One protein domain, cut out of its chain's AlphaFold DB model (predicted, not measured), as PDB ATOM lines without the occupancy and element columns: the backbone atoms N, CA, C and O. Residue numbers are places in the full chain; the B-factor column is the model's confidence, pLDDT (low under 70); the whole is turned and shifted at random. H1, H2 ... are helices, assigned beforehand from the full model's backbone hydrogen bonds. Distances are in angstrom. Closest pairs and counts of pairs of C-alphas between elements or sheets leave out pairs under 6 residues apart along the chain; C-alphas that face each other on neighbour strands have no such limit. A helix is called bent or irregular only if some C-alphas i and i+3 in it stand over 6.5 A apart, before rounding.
ATOM      1  N   GLU A 117      13.394 -36.733 -18.398       92.50
ATOM      2  CA  GLU A 117      13.035 -38.111 -18.058       92.50
ATOM      3  C   GLU A 117      14.118 -38.808 -17.228       92.50
ATOM      4  O   GLU A 117      13.804 -39.519 -16.280       92.50
ATOM      5  N   GLY A 118      15.400 -38.546 -17.508       94.94
ATOM      6  CA  GLY A 118      16.497 -39.147 -16.745       94.94
ATOM      7  C   GLY A 118      16.488 -38.729 -15.270       94.94
ATOM      8  O   GLY A 118      16.671 -39.561 -14.384       94.94
ATOM      9  N   ALA A 119      16.234 -37.447 -14.992       95.06
ATOM     10  CA  ALA A 119      16.110 -36.952 -13.623       95.06
ATOM     11  C   ALA A 119      14.813 -37.445 -12.962       95.06
ATOM     12  O   ALA A 119      14.824 -37.845 -11.795       95.06
ATOM     13  N   TYR A 120      13.718 -37.466 -13.724       94.62
ATOM     14  CA  TYR A 120      12.428 -38.000 -13.294       94.62
ATOM     15  C   TYR A 120      12.527 -39.466 -12.849       94.62
ATOM     16  O   TYR A 120      12.100 -39.802 -11.744       94.62
ATOM     17  N   ASP A 121      13.155 -40.323 -13.655       95.19
ATOM     18  CA  ASP A 121      13.298 -41.752 -13.373       95.19
ATOM     19  C   ASP A 121      14.168 -42.014 -12.140       95.19
ATOM     20  O   ASP A 121      13.853 -42.902 -11.343       95.19
ATOM     21  N   VAL A 122      15.222 -41.216 -11.926       95.88
ATOM     22  CA  VAL A 122      16.048 -41.291 -10.710       95.88
ATOM     23  C   VAL A 122      15.219 -40.971  -9.466       95.88
ATOM     24  O   VAL A 122      15.281 -41.718  -8.485       95.88
ATOM     25  N   VAL A 123      14.430 -39.890  -9.494       94.50
ATOM     26  CA  VAL A 123      13.568 -39.507  -8.363       94.50
ATOM     27  C   VAL A 123      12.517 -40.579  -8.115       94.50
ATOM     28  O   VAL A 123      12.418 -41.064  -6.989       94.50
ATOM     29  N   LYS A 124      11.804 -41.009  -9.161       94.88
ATOM     30  CA  LYS A 124      10.785 -42.059  -9.093       94.88
ATOM     31  C   LYS A 124      11.340 -43.346  -8.483       94.88
ATOM     32  O   LYS A 124      10.823 -43.811  -7.466       94.88
ATOM     33  N   ALA A 125      12.431 -43.881  -9.037       95.75
ATOM     34  CA  ALA A 125      13.062 -45.104  -8.545       95.75
ATOM     35  C   ALA A 125      13.535 -44.961  -7.091       95.75
ATOM     36  O   ALA A 125      13.386 -45.884  -6.286       95.75
ATOM     37  N   ARG A 126      14.073 -43.790  -6.721       95.31
ATOM     38  CA  ARG A 126      14.488 -43.531  -5.343       95.31
ATOM     39  C   ARG A 126      13.294 -43.504  -4.396       95.31
ATOM     40  O   ARG A 126      13.371 -44.116  -3.333       95.31
ATOM     41  N   THR A 127      12.211 -42.825  -4.754       94.31
ATOM     42  CA  THR A 127      11.011 -42.757  -3.915       94.31
ATOM     43  C   THR A 127      10.299 -44.102  -3.792       94.31
ATOM     44  O   THR A 127       9.828 -44.421  -2.704       94.31
ATOM     45  N   ASP A 128      10.309 -44.925  -4.844       92.88
ATOM     46  CA  ASP A 128       9.719 -46.273  -4.838       92.88
ATOM     47  C   ASP A 128      10.500 -47.263  -3.959       92.88
ATOM     48  O   ASP A 128       9.970 -48.298  -3.562       92.88
ATOM     49  N   SER A 129      11.753 -46.951  -3.604       94.94
ATOM     50  CA  SER A 129      12.548 -47.784  -2.689       94.94
ATOM     51  C   SER A 129      12.102 -47.703  -1.221       94.94
ATOM     52  O   SER A 129      12.541 -48.509  -0.399       94.94
ATOM     53  N   TYR A 130      11.251 -46.737  -0.864       94.62
ATOM     54  CA  TYR A 130      10.755 -46.558   0.498       94.62
ATOM     55  C   TYR A 130       9.483 -47.384   0.743       94.62
ATOM     56  O   TYR A 130       8.510 -47.291   0.003       94.62
ATOM     57  N   VAL A 131       9.456 -48.156   1.833       88.19
ATOM     58  CA  VAL A 131       8.363 -49.108   2.139       88.19
ATOM     59  C   VAL A 131       7.096 -48.427   2.682       88.19
ATOM     60  O   VAL A 131       6.003 -48.976   2.599       88.19
ATOM     61  N   ASN A 132       7.221 -47.227   3.246       89.50
ATOM     62  CA  ASN A 132       6.152 -46.496   3.935       89.50
ATOM     63  C   ASN A 132       5.953 -45.076   3.382       89.50
ATOM     64  O   ASN A 132       5.572 -44.165   4.117       89.50
ATOM     65  N   PHE A 133       6.242 -44.880   2.099       95.00
ATOM     66  CA  PHE A 133       6.155 -43.590   1.425       95.00
ATOM     67  C   PHE A 133       5.344 -43.725   0.136       95.00
ATOM     68  O   PHE A 133       5.403 -44.740  -0.552       95.00
ATOM     69  N   SER A 134       4.569 -42.700  -0.202       95.50
ATOM     70  CA  SER A 134       3.871 -42.621  -1.485       95.50
ATOM     71  C   SER A 134       3.821 -41.166  -1.942       95.50
ATOM     72  O   SER A 134       3.183 -40.353  -1.267       95.50
ATOM     73  N   PRO A 135       4.472 -40.813  -3.062       95.69
ATOM     74  CA  PRO A 135       4.297 -39.498  -3.656       95.69
ATOM     75  C   PRO A 135       2.887 -39.377  -4.239       95.69
ATOM     76  O   PRO A 135       2.363 -40.322  -4.826       95.69
ATOM     77  N   ILE A 136       2.265 -38.211  -4.070       96.50
ATOM     78  CA  ILE A 136       0.906 -37.921  -4.545       96.50
ATOM     79  C   ILE A 136       0.814 -36.488  -5.076       96.50
ATOM     80  O   ILE A 136       1.671 -35.646  -4.810       96.50
ATOM     81  N   GLY A 137      -0.262 -36.195  -5.797       95.19
ATOM     82  CA  GLY A 137      -0.563 -34.861  -6.304       95.19
ATOM     83  C   GLY A 137       0.338 -34.429  -7.458       95.19
ATOM     84  O   GLY A 137       1.143 -35.199  -7.978       95.19
ATOM     85  N   ARG A 138       0.173 -33.173  -7.885       94.50
ATOM     86  CA  ARG A 138       0.957 -32.553  -8.966       94.50
ATOM     87  C   ARG A 138       2.457 -32.508  -8.649       94.50
ATOM     88  O   ARG A 138       3.251 -32.992  -9.449       94.50
ATOM     89  N   GLY A 139       2.822 -31.966  -7.484       92.62
ATOM     90  CA  GLY A 139       4.219 -31.823  -7.061       92.62
ATOM     91  C   GLY A 139       4.877 -33.161  -6.730       92.62
ATOM     92  O   GLY A 139       5.916 -33.490  -7.287       92.62
ATOM     93  N   GLY A 140       4.237 -33.992  -5.899       94.00
ATOM     94  CA  GLY A 140       4.832 -35.264  -5.478       94.00
ATOM     95  C   GLY A 140       5.084 -36.229  -6.638       94.00
ATOM     96  O   GLY A 140       6.100 -36.915  -6.644       94.00
ATOM     97  N   LEU A 141       4.197 -36.252  -7.637       94.69
ATOM     98  CA  LEU A 141       4.368 -37.090  -8.826       94.69
ATOM     99  C   LEU A 141       5.142 -36.398  -9.957       94.69
ATOM    100  O   LEU A 141       5.365 -37.035 -10.982       94.69
ATOM    101  N   TYR A 142       5.516 -35.121  -9.811       94.25
ATOM    102  CA  TYR A 142       6.053 -34.284 -10.891       94.25
ATOM    103  C   TYR A 142       5.219 -34.389 -12.181       94.25
ATOM    104  O   TYR A 142       5.738 -34.563 -13.281       94.25
ATOM    105  N   LYS A 143       3.890 -34.348 -12.043       91.62
ATOM    106  CA  LYS A 143       2.959 -34.507 -13.165       91.62
ATOM    107  C   LYS A 143       2.033 -33.323 -13.290       91.62
ATOM    108  O   LYS A 143       1.421 -32.927 -12.303       91.62
ATOM    109  N   TYR A 144       1.860 -32.814 -14.508       90.00
ATOM    110  CA  TYR A 144       0.865 -31.801 -14.860       90.00
ATOM    111  C   TYR A 144      -0.563 -32.349 -14.664       90.00
ATOM    112  O   TYR A 144      -1.231 -32.790 -15.594       90.00
ATOM    113  N   ASN A 145      -1.004 -32.391 -13.407       88.69
ATOM    114  CA  ASN A 145      -2.250 -33.006 -12.954       88.69
ATOM    115  C   ASN A 145      -3.334 -31.962 -12.713       88.69
ATOM    116  O   ASN A 145      -3.042 -30.898 -12.171       88.69
ATOM    117  N   ASN A 146      -4.587 -32.309 -12.995       92.44
ATOM    118  CA  ASN A 146      -5.750 -31.573 -12.505       92.44
ATOM    119  C   ASN A 146      -6.096 -31.984 -11.058       92.44
ATOM    120  O   ASN A 146      -5.430 -32.834 -10.446       92.44
ATOM    121  N   GLN A 147      -7.103 -31.327 -10.473       94.75
ATOM    122  CA  GLN A 147      -7.506 -31.552  -9.080       94.75
ATOM    123  C   GLN A 147      -7.982 -32.990  -8.841       94.75
ATOM    124  O   GLN A 147      -7.580 -33.616  -7.865       94.75
ATOM    125  N   ASP A 148      -8.778 -33.536  -9.755       94.06
ATOM    126  CA  ASP A 148      -9.303 -34.901  -9.721       94.06
ATOM    127  C   ASP A 148      -8.182 -35.951  -9.732       94.06
ATOM    128  O   ASP A 148      -8.176 -36.845  -8.887       94.06
ATOM    129  N   HIS A 149      -7.171 -35.791 -10.593       94.88
ATOM    130  CA  HIS A 149      -5.985 -36.656 -10.605       94.88
ATOM    131  C   HIS A 149      -5.214 -36.589  -9.281       94.88
ATOM    132  O   HIS A 149      -4.770 -37.609  -8.745       94.88
ATOM    133  N   SER A 150      -5.067 -35.382  -8.730       95.00
ATOM    134  CA  SER A 150      -4.357 -35.172  -7.468       95.00
ATOM    135  C   SER A 150      -5.102 -35.818  -6.297       95.00
ATOM    136  O   SER A 150      -4.495 -36.548  -5.514       95.00
ATOM    137  N   ILE A 151      -6.423 -35.650  -6.222       96.62
ATOM    138  CA  ILE A 151      -7.271 -36.304  -5.217       96.62
ATOM    139  C   ILE A 151      -7.219 -37.827  -5.379       96.62
ATOM    140  O   ILE A 151      -7.011 -38.542  -4.397       96.62
ATOM    141  N   LEU A 152      -7.342 -38.332  -6.612       96.25
ATOM    142  CA  LEU A 152      -7.271 -39.762  -6.905       96.25
ATOM    143  C   LEU A 152      -5.955 -40.366  -6.409       96.25
ATOM    144  O   LEU A 152      -5.973 -41.416  -5.771       96.25
ATOM    145  N   SER A 153      -4.825 -39.691  -6.628       97.06
ATOM    146  CA  SER A 153      -3.524 -40.177  -6.153       97.06
ATOM    147  C   SER A 153      -3.456 -40.321  -4.630       97.06
ATOM    148  O   SER A 153      -2.978 -41.344  -4.142       97.06
ATOM    149  N   GLY A 154      -4.023 -39.370  -3.879       97.06
ATOM    150  CA  GLY A 154      -4.136 -39.456  -2.422       97.06
ATOM    151  C   GLY A 154      -5.028 -40.611  -1.967       97.06
ATOM    152  O   GLY A 154      -4.660 -41.366  -1.066       97.06
ATOM    153  N   LEU A 155      -6.173 -40.805  -2.628       97.19
ATOM    154  CA  LEU A 155      -7.080 -41.915  -2.331       97.19
ATOM    155  C   LEU A 155      -6.418 -43.273  -2.588       97.19
ATOM    156  O   LEU A 155      -6.526 -44.172  -1.755       97.19
ATOM    157  N   LEU A 156      -5.718 -43.440  -3.714       96.38
ATOM    158  CA  LEU A 156      -5.029 -44.692  -4.036       96.38
ATOM    159  C   LEU A 156      -3.852 -44.959  -3.088       96.38
ATOM    160  O   LEU A 156      -3.689 -46.098  -2.652       96.38
ATOM    161  N   ALA A 157      -3.103 -43.925  -2.689       96.50
ATOM    162  CA  ALA A 157      -2.067 -44.040  -1.662       96.50
ATOM    163  C   ALA A 157      -2.634 -44.518  -0.317       96.50
ATOM    164  O   ALA A 157      -2.118 -45.468   0.272       96.50
ATOM    165  N   ALA A 158      -3.743 -43.927   0.141       97.00
ATOM    166  CA  ALA A 158      -4.401 -44.340   1.380       97.00
ATOM    167  C   ALA A 158      -4.914 -45.790   1.309       97.00
ATOM    168  O   ALA A 158      -4.775 -46.548   2.270       97.00
ATOM    169  N   ARG A 159      -5.467 -46.210   0.164       96.94
ATOM    170  CA  ARG A 159      -5.909 -47.600  -0.046       96.94
ATOM    171  C   ARG A 159      -4.745 -48.585  -0.018       96.94
ATOM    172  O   ARG A 159      -4.890 -49.629   0.612       96.94
ATOM    173  N   ASN A 160      -3.620 -48.241  -0.655       95.56
ATOM    174  CA  ASN A 160      -2.383 -49.026  -0.599       95.56
ATOM    175  C   ASN A 160      -1.909 -49.190   0.848       95.56
ATOM    176  O   ASN A 160      -1.668 -50.310   1.280       95.56
ATOM    177  N   TYR A 161      -1.858 -48.097   1.613       95.19
ATOM    178  CA  TYR A 161      -1.451 -48.123   3.020       95.19
ATOM    179  C   TYR A 161      -2.340 -49.033   3.889       95.19
ATOM    180  O   TYR A 161      -1.845 -49.760   4.746       95.19
ATOM    181  N   LEU A 162      -3.655 -49.023   3.651       96.81
ATOM    182  CA  LEU A 162      -4.627 -49.831   4.395       96.81
ATOM    183  C   LEU A 162      -4.749 -51.287   3.905       96.81
ATOM    184  O   LEU A 162      -5.524 -52.042   4.489       96.81
ATOM    185  N   ASN A 163      -4.023 -51.693   2.855       95.50
ATOM    186  CA  ASN A 163      -4.118 -53.022   2.232       95.50
ATOM    187  C   ASN A 163      -5.561 -53.427   1.862       95.50
ATOM    188  O   ASN A 163      -5.984 -54.566   2.074       95.50
ATOM    189  N   LEU A 164      -6.347 -52.490   1.323       97.06
ATOM    190  CA  LEU A 164      -7.715 -52.789   0.882       97.06
ATOM    191  C   LEU A 164      -7.720 -53.715  -0.357       97.06
ATOM    192  O   LEU A 164      -6.714 -53.791  -1.070       97.06
ATOM    193  N   PRO A 165      -8.838 -54.401  -0.669       95.75
ATOM    194  CA  PRO A 165      -8.935 -55.230  -1.871       95.75
ATOM    195  C   PRO A 165      -8.539 -54.478  -3.157       95.75
ATOM    196  O   PRO A 165      -8.911 -53.317  -3.350       95.75
ATOM    197  N   GLY A 166      -7.785 -55.148  -4.036       90.31
ATOM    198  CA  GLY A 166      -7.293 -54.584  -5.301       90.31
ATOM    199  C   GLY A 166      -5.957 -53.829  -5.219       90.31
ATOM    200  O   GLY A 166      -5.540 -53.239  -6.209       90.31
ATOM    201  N   THR A 167      -5.285 -53.835  -4.066       91.38
ATOM    202  CA  THR A 167      -3.945 -53.246  -3.881       91.38
ATOM    203  C   THR A 167      -2.814 -54.198  -4.331       91.38
ATOM    204  O   THR A 167      -3.017 -55.414  -4.337       91.38
ATOM    205  N   PRO A 168      -1.618 -53.681  -4.700       91.38
ATOM    206  CA  PRO A 168      -1.261 -52.264  -4.774       91.38
ATOM    207  C   PRO A 168      -1.708 -51.598  -6.087       91.38
ATOM    208  O   PRO A 168      -1.550 -52.141  -7.180       91.38
ATOM    209  N   TYR A 169      -2.209 -50.371  -5.982       93.69
ATOM    210  CA  TYR A 169      -2.479 -49.485  -7.112       93.69
ATOM    211  C   TYR A 169      -1.195 -48.781  -7.571       93.69
ATOM    212  O   TYR A 169      -0.405 -48.318  -6.744       93.69
ATOM    213  N   ARG A 170      -1.009 -48.646  -8.892       92.00
ATOM    214  CA  ARG A 170       0.152 -47.973  -9.502       92.00
ATOM    215  C   ARG A 170      -0.070 -46.456  -9.555       92.00
ATOM    216  O   ARG A 170      -0.622 -45.936 -10.518       92.00
ATOM    217  N   ILE A 171       0.341 -45.738  -8.508       93.81
ATOM    218  CA  ILE A 171       0.103 -44.283  -8.375       93.81
ATOM    219  C   ILE A 171       0.805 -43.490  -9.491       93.81
ATOM    220  O   ILE A 171       0.231 -42.551 -10.041       93.81
ATOM    221  N   TRP A 172       2.006 -43.912  -9.892       93.06
ATOM    222  CA  TRP A 172       2.744 -43.313 -11.007       93.06
ATOM    223  C   TRP A 172       2.051 -43.438 -12.364       93.06
ATOM    224  O   TRP A 172       2.477 -42.761 -13.294       93.06
ATOM    225  N   ASP A 173       0.994 -44.238 -12.497       90.88
ATOM    226  CA  ASP A 173       0.262 -44.388 -13.759       90.88
ATOM    227  C   ASP A 173      -0.901 -43.403 -13.902       90.88
ATOM    228  O   ASP A 173      -1.488 -43.272 -14.974       90.88
ATOM    229  N   ILE A 174      -1.225 -42.667 -12.839       89.38
ATOM    230  CA  ILE A 174      -2.272 -41.649 -12.880       89.38
ATOM    231  C   ILE A 174      -1.870 -40.570 -13.889       89.38
ATOM    232  O   ILE A 174      -0.728 -40.098 -13.866       89.38
ATOM    233  N   ASN A 175      -2.813 -40.169 -14.747       74.75
ATOM    234  CA  ASN A 175      -2.642 -39.114 -15.749       74.75
ATOM    235  C   ASN A 175      -1.610 -39.424 -16.861       74.75
ATOM    236  O   ASN A 175      -0.983 -38.513 -17.396       74.75
ATOM    237  N   ILE A 176      -1.399 -40.699 -17.216       60.53
ATOM    238  CA  ILE A 176      -0.633 -41.049 -18.431       60.53
ATOM    239  C   ILE A 176      -1.379 -40.602 -19.710       60.53
ATOM    240  O   ILE A 176      -0.740 -40.253 -20.699       60.53
ATOM    241  N   ASP A 177      -2.711 -40.496 -19.675       49.03
ATOM    242  CA  ASP A 177      -3.532 -40.138 -20.845       49.03
ATOM    243  C   ASP A 177      -3.352 -38.686 -21.334       49.03
ATOM    244  O   ASP A 177      -3.704 -38.373 -22.470       49.03
ATOM    245  N   ALA A 178      -2.727 -37.797 -20.549       43.56
ATOM    246  CA  ALA A 178      -2.366 -36.457 -21.021       43.56
ATOM    247  C   ALA A 178      -1.293 -36.469 -22.128       43.56
ATOM    248  O   ALA A 178      -1.190 -35.493 -22.868       43.56
ATOM    249  N   GLN A 179      -0.539 -37.567 -22.304       43.34
ATOM    250  CA  GLN A 179       0.326 -37.737 -23.482       43.34
ATOM    251  C   GLN A 179      -0.474 -37.885 -24.792       43.34
ATOM    252  O   GLN A 179       0.074 -37.633 -25.860       43.34
ATOM    253  N   TYR A 180      -1.764 -38.246 -24.743       37.72
ATOM    254  CA  TYR A 180      -2.566 -38.560 -25.933       37.72
ATOM    255  C   TYR A 180      -3.360 -37.385 -26.526       37.72
ATOM    256  O   TYR A 180      -3.921 -37.532 -27.613       37.72
TER     257      TYR A 180
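AT A GLANCE: This is residues 117 to 180 of the 187 residues of the protein "Amine oxidase" of Candidatus Magnetobacterium bavaricum (UniProt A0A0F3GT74). The longest helix, H3, forms one side of the model and the second long helix, H1, the other, with links between them; the short helix H2 packs on H3 near the start of that helix. After H3 a long stretch, residues 162 to 175, folds back along H3 and ends in the short helix H4. The printed part has 64 residues with four named helices, in the order H1, H2, H3, H4, and no named strand; the class is all helix. The whole is compact, with a radius of gyration of the C-alphas of 11.7 A, and its outline is rounded, with spans of 30 by 26 by 18 A.

HOW THE PARTS SIT: H3, residues 147 to 161, touches H2, residues 137 to 140, with its residues 149 to 154 alone. The closest C-alphas of the two are those of Gly 137 and Ser 150, 4.0 A apart, and the two centres are 10.9 A apart. H1, residues 117 to 128, touches no helix: it is apart from H3 and from H2. H4, residues 176 to 180, touches no helix either; it is apart from H1, H2 and H3. In H1 and H3 every pair of O of residue i and N of residue i+4 is within hydrogen-bond range, and H2 is too short for such a pair. In H4 0 of 1 such pairs is within range, while 2 of 2 pairs of O of residue i and N of residue i+3 are.

IN THESE COORDINATES: H3 has 15 residues and runs 21.4 A from C-alpha 147 at (-7.506, -31.552, -9.080) to C-alpha 161 at (-1.451, -48.123, 3.020). H2, Gly 137 to Gly 140, has four residues and is 5.5 A long from first to last C-alpha. H1 has 12 residues, begins at C-alpha 117 at (13.035, -38.111, -18.058) and measures 15.9 A from first to last C-alpha. H4 has five residues, measures 8.1 A from first to last C-alpha and ends at C-alpha 180 at (-2.566, -38.560, -25.933). H4 is neither bent nor irregular, but only just: C-alphas 176 and 179 are 6.1 A apart.

THE WHOLE: The two C-alphas farthest apart are those of Gly 118 and Pro 165, at 33.6 A. The printed part runs from residue 117 to residue 180 and has no cut. The link from H3 to H4, with 14 residues, is long; the links from H1 to H2, with 8 residues, and from H2 to H3, with 6, are short. The mean pLDDT of the printed part is 90.2, and the residues under 70 are 176 to 180.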